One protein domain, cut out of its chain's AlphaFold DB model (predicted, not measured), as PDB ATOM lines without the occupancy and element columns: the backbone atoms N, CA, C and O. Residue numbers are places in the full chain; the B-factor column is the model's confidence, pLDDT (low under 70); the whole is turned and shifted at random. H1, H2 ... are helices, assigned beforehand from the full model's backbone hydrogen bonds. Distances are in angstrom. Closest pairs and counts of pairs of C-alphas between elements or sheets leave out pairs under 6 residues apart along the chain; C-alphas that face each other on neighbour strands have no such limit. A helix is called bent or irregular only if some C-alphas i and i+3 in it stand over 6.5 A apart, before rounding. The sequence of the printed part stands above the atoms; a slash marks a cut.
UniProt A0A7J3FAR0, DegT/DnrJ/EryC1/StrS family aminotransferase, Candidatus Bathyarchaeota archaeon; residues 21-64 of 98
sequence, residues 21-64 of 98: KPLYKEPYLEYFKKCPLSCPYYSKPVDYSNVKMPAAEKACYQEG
ATOM      1  N   LYS A  21     151.845 136.112 154.734       95.25
ATOM      2  CA  LYS A  21     152.397 136.689 153.504       95.25
ATOM      3  C   LYS A  21     153.786 136.101 153.213       95.25
ATOM      4  O   LYS A  21     154.439 135.619 154.135       95.25
ATOM      5  N   PRO A  22     154.247 136.119 151.952       96.88
ATOM      6  CA  PRO A  22     155.602 135.701 151.625       96.88
ATOM      7  C   PRO A  22     156.628 136.705 152.165       96.88
ATOM      8  O   PRO A  22     156.350 137.902 152.242       96.88
ATOM      9  N   LEU A  23     157.835 136.213 152.464       95.25
ATOM     10  CA  LEU A  23     158.902 136.971 153.129       95.25
ATOM     11  C   LEU A  23     159.162 138.347 152.500       95.25
ATOM     12  O   LEU A  23     159.227 139.339 153.210       95.25
ATOM     13  N   TYR A  24     159.243 138.432 151.171       94.06
ATOM     14  CA  TYR A  24     159.545 139.681 150.458       94.06
ATOM     15  C   TYR A  24     158.468 140.779 150.604       94.06
ATOM     16  O   TYR A  24     158.693 141.911 150.186       94.06
ATOM     17  N   LYS A  25     157.307 140.464 151.198       95.31
ATOM     18  CA  LYS A  25     156.231 141.413 151.539       95.31
ATOM     19  C   LYS A  25     156.165 141.733 153.038       95.31
ATOM     20  O   LYS A  25     155.233 142.412 153.477       95.31
ATOM     21  N   GLU A  26     157.099 141.225 153.839       94.56
ATOM     22  CA  GLU A  26     157.138 141.489 155.272       94.56
ATOM     23  C   GLU A  26     157.673 142.896 155.574       94.56
ATOM     24  O   GLU A  26     158.766 143.250 155.126       94.56
ATOM     25  N   PRO A  27     156.949 143.710 156.368       91.69
ATOM     26  CA  PRO A  27     157.303 145.111 156.590       91.69
ATOM     27  C   PRO A  27     158.622 145.268 157.351       91.69
ATOM     28  O   PRO A  27     159.306 146.278 157.202       91.69
ATOM     29  N   TYR A  28     159.018 144.267 158.142       90.06
ATOM     30  CA  TYR A  28     160.292 144.305 158.849       90.06
ATOM     31  C   TYR A  28     161.494 144.269 157.898       90.06
ATOM     32  O   TYR A  28     162.569 144.700 158.300       90.06
ATOM     33  N   LEU A  29     161.348 143.828 156.639       88.44
ATOM     34  CA  LEU A  29     162.443 143.888 155.664       88.44
ATOM     35  C   LEU A  29     162.900 145.324 155.374       88.44
ATOM     36  O   LEU A  29     164.064 145.529 155.035       88.44
ATOM     37  N   GLU A  30     162.049 146.330 155.599       86.69
ATOM     38  CA  GLU A  30     162.432 147.744 155.501       86.69
ATOM     39  C   GLU A  30     163.485 148.151 156.543       86.69
ATOM     40  O   GLU A  30     164.290 149.053 156.301       86.69
ATOM     41  N   TYR A  31     163.530 147.475 157.695       85.56
ATOM     42  CA  TYR A  31     164.574 147.697 158.696       85.56
ATOM     43  C   TYR A  31     165.956 147.295 158.162       85.56
ATOM     44  O   TYR A  31     166.931 148.021 158.351       85.56
ATOM     45  N   PHE A  32     166.028 146.187 157.420       83.25
ATOM     46  CA  PHE A  32     167.278 145.635 156.887       83.25
ATOM     47  C   PHE A  32     167.863 146.449 155.724       83.25
ATOM     48  O   PHE A  32     169.023 146.261 155.368       83.25
ATOM     49  N   LYS A  33     167.102 147.396 155.159       82.12
ATOM     50  CA  LYS A  33     167.597 148.321 154.127       82.12
ATOM     51  C   LYS A  33     168.496 149.436 154.684       82.12
ATOM     52  O   LYS A  33     169.096 150.177 153.905       82.12
ATOM     53  N   LYS A  34     168.612 149.576 156.009       82.00
ATOM     54  CA  LYS A  34     169.359 150.658 156.677       82.00
ATOM     55  C   LYS A  34     170.760 150.204 157.125       82.00
ATOM     56  O   LYS A  34     170.967 149.032 157.448       82.00
ATOM     57  N   CYS A  35     171.727 151.130 157.197       81.19
ATOM     58  CA  CYS A  35     173.014 150.856 157.852       81.19
ATOM     59  C   CYS A  35     172.777 150.487 159.337       81.19
ATOM     60  O   CYS A  35     171.870 151.049 159.953       81.19
ATOM     61  N   PRO A  36     173.581 149.591 159.941       81.88
ATOM     62  CA  PRO A  36     174.790 148.971 159.402       81.88
ATOM     63  C   PRO A  36     174.528 147.647 158.673       81.88
ATOM     64  O   PRO A  36     175.482 146.968 158.333       81.88
ATOM     65  N   LEU A  37     173.280 147.237 158.444       78.12
ATOM     66  CA  LEU A  37     173.001 145.948 157.798       78.12
ATOM     67  C   LEU A  37     173.183 146.030 156.278       78.12
ATOM     68  O   LEU A  37     173.749 145.120 155.679       78.12
ATOM     69  N   SER A  38     172.798 147.152 155.666       77.88
ATOM     70  CA  SER A  38     172.928 147.358 154.218       77.88
ATOM     71  C   SER A  38     174.287 147.892 153.747       77.88
ATOM     72  O   SER A  38     174.536 147.908 152.554       77.88
ATOM     73  N   CYS A  39     175.182 148.330 154.637       74.25
ATOM     74  CA  CYS A  39     176.346 149.149 154.248       74.25
ATOM     75  C   CYS A  39     177.700 148.401 154.173       74.25
ATOM     76  O   CYS A  39     178.469 148.690 153.259       74.25
ATOM     77  N   PRO A  40     178.014 147.424 155.051       73.31
ATOM     78  CA  PRO A  40     179.254 146.650 154.985       73.31
ATOM     79  C   PRO A  40     179.112 145.297 154.269       73.31
ATOM     80  O   PRO A  40     180.105 144.781 153.769       73.31
ATOM     81  N   TYR A  41     177.906 144.716 154.204       70.38
ATOM     82  CA  TYR A  41     177.714 143.330 153.741       70.38
ATOM     83  C   TYR A  41     177.018 143.199 152.384       70.38
ATOM     84  O   TYR A  41     177.145 142.168 151.727       70.38
ATOM     85  N   TYR A  42     176.277 144.222 151.955       71.44
ATOM     86  CA  TYR A  42     175.481 144.160 150.733       71.44
ATOM     87  C   TYR A  42     175.594 145.480 149.974       71.44
ATOM     88  O   TYR A  42     174.832 146.410 150.186       71.44
ATOM     89  N   SER A  43     176.572 145.581 149.074       69.06
ATOM     90  CA  SER A  43     176.942 146.808 148.347       69.06
ATOM     91  C   SER A  43     175.907 147.297 147.315       69.06
ATOM     92  O   SER A  43     176.240 148.062 146.409       69.06
ATOM     93  N   LYS A  44     174.648 146.857 147.422       75.62
ATOM     94  CA  LYS A  44     173.538 147.223 146.536       75.62
ATOM     95  C   LYS A  44     172.271 147.506 147.346       75.62
ATOM     96  O   LYS A  44     172.001 146.789 148.310       75.62
ATOM     97  N   PRO A  45     171.453 148.491 146.938       76.94
ATOM     98  CA  PRO A  45     170.134 148.671 147.523       76.94
ATOM     99  C   PRO A  45     169.270 147.439 147.233       76.94
ATOM    100  O   PRO A  45     169.227 146.942 146.107       76.94
ATOM    101  N   VAL A  46     168.587 146.945 148.262       80.75
ATOM    102  CA  VAL A  46     167.653 145.826 148.142       80.75
ATOM    103  C   VAL A  46     166.263 146.375 147.843       80.75
ATOM    104  O   VAL A  46     165.703 147.121 148.650       80.75
ATOM    105  N   ASP A  47     165.692 145.973 146.709       85.50
ATOM    106  CA  ASP A  47     164.325 146.309 146.321       85.50
ATOM    107  C   ASP A  47     163.524 145.042 145.993       85.50
ATOM    108  O   ASP A  47     163.835 144.307 145.058       85.50
ATOM    109  N   TYR A  48     162.476 144.800 146.781       89.81
ATOM    110  CA  TYR A  48     161.565 143.668 146.618       89.81
ATOM    111  C   TYR A  48     160.278 144.035 145.864       89.81
ATOM    112  O   TYR A  48     159.452 143.153 145.631       89.81
ATOM    113  N   SER A  49     160.093 145.301 145.465       89.44
ATOM    114  CA  SER A  49     158.851 145.801 144.851       89.44
ATOM    115  C   SER A  49     158.454 145.052 143.573       89.44
ATOM    116  O   SER A  49     157.269 144.876 143.293       89.44
ATOM    117  N   ASN A  50     159.448 144.551 142.835       92.19
ATOM    118  CA  ASN A  50     159.268 143.829 141.577       92.19
ATOM    119  C   ASN A  50     159.325 142.300 141.723       92.19
ATOM    120  O   ASN A  50     159.167 141.582 140.733       92.19
ATOM    121  N   VAL A  51     159.547 141.776 142.933       94.88
ATOM    122  CA  VAL A  51     159.589 140.329 143.166       94.88
ATOM    123  C   VAL A  51     158.172 139.768 143.128       94.88
ATOM    124  O   VAL A  51     157.278 140.237 143.827       94.88
ATOM    125  N   LYS A  52     157.969 138.734 142.311       96.44
ATOM    126  CA  LYS A  52     156.703 138.002 142.206       96.44
ATOM    127  C   LYS A  52     156.984 136.518 142.309       96.44
ATOM    128  O   LYS A  52     157.696 135.975 141.473       96.44
ATOM    129  N   MET A  53     156.419 135.873 143.320       97.56
ATOM    130  CA  MET A  53     156.610 134.444 143.578       97.56
ATOM    131  C   MET A  53     155.240 133.772 143.713       97.56
ATOM    132  O   MET A  53     154.784 133.571 144.841       97.56
ATOM    133  N   PRO A  54     154.580 133.418 142.593       97.50
ATOM    134  CA  PRO A  54     153.187 132.968 142.600       97.50
ATOM    135  C   PRO A  54     152.933 131.768 143.515       97.50
ATOM    136  O   PRO A  54     151.938 131.735 144.229       97.50
ATOM    137  N   ALA A  55     153.859 130.806 143.561       97.69
ATOM    138  CA  ALA A  55     153.739 129.644 144.441       97.69
ATOM    139  C   ALA A  55     153.793 130.029 145.931       97.69
ATOM    140  O   ALA A  55     152.972 129.569 146.723       97.69
ATOM    141  N   ALA A  56     154.716 130.919 146.313       97.25
ATOM    142  CA  ALA A  56     154.821 131.403 147.687       97.25
ATOM    143  C   ALA A  56     153.599 132.245 148.082       97.25
ATOM    144  O   ALA A  56     153.093 132.119 149.196       97.25
ATOM    145  N   GLU A  57     153.094 133.073 147.166       97.38
ATOM    146  CA  GLU A  57     151.862 133.842 147.360       97.38
ATOM    147  C   GLU A  57     150.656 132.922 147.550       97.38
ATOM    148  O   GLU A  57     149.889 133.104 148.492       97.38
ATOM    149  N   LYS A  58     150.519 131.892 146.712       97.12
ATOM    150  CA  LYS A  58     149.440 130.906 146.811       97.12
ATOM    151  C   LYS A  58     149.476 130.161 148.148       97.12
ATOM    152  O   LYS A  58     148.462 130.103 148.845       97.12
ATOM    153  N   ALA A  59     150.654 129.699 148.572       96.00
ATOM    154  CA  ALA A  59     150.835 129.062 149.875       96.00
ATOM    155  C   ALA A  59     150.506 130.014 151.045       96.00
ATOM    156  O   ALA A  59     149.768 129.651 151.962       96.00
ATOM    157  N   CYS A  60     150.992 131.258 151.009       96.50
ATOM    158  CA  CYS A  60     150.802 132.211 152.108       96.50
ATOM    159  C   CYS A  60     149.397 132.819 152.166       96.50
ATOM    160  O   CYS A  60     148.942 133.171 153.249       96.50
ATOM    161  N   TYR A  61     148.690 132.964 151.047       95.94
ATOM    162  CA  TYR A  61     147.392 133.644 151.031       95.94
ATOM    163  C   TYR A  61     146.210 132.688 150.938       95.94
ATOM    164  O   TYR A  61     145.174 132.943 151.552       95.94
ATOM    165  N   GLN A  62     146.354 131.582 150.209       95.19
ATOM    166  CA  GLN A  62     145.210 130.775 149.786       95.19
ATOM    167  C   GLN A  62     145.201 129.384 150.422       95.19
ATOM    168  O   GLN A  62     144.174 128.999 150.980       95.19
ATOM    169  N   GLU A  63     146.331 128.666 150.394       94.81
ATOM    170  CA  GLU A  63     146.331 127.199 150.563       94.81
ATOM    171  C   GLU A  63     147.056 126.682 151.815       94.81
ATOM    172  O   GLU A  63     146.726 125.608 152.307       94.81
ATOM    173  N   GLY A  64     148.026 127.417 152.362       95.06
ATOM    174  CA  GLY A  64     148.867 126.916 153.453       95.06
ATOM    175  C   GLY A  64     148.155 126.838 154.806       95.06
ATOM    176  O   GLY A  64     147.585 127.830 155.267       95.06
TER     177      GLY A  64
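This is residues 21 to 64 of the 98 residues of the protein "DegT/DnrJ/EryC1/StrS family aminotransferase" of Candidatus Bathyarchaeota archaeon (UniProt A0A7J3FAR0). With little regular structure, residues 21 to 64 make a long, narrow loop: the backbone runs out through the short helix H1, turns at residues 35 to 43, and comes back to the longer helix H2, at the same end as Lys 21. The printed part has 44 residues, 14 of them in two named helices, H1 then H2, with no named strand; the class is all helix. It is a loose rod, radius of gyration of the C-alphas 12.8 A, spans 38 by 16 by 14 A.

From Lys 21 go on to H1, residues 29 to 32, too short for an O i to N i+4 pair. A long link of 21 residues leads to H2, residues 54 to 63, with 5 of 6 such pairs within hydrogen-bond range. H1 and H2 are apart.

Find C-alpha 29 at (162.443, 143.888, 155.664), where H1 begins its 5.3 A. H2 runs 12.0 A to C-alpha 63 at (146.331, 127.199, 150.563); it is only just irregular, C-alphas 60 and 63 being 6.9 A apart.

The C-alphas farthest apart, of Pro 40 and Glu 63, are 38.5 A apart. The printed part has no cut; residue 43 is under pLDDT 70.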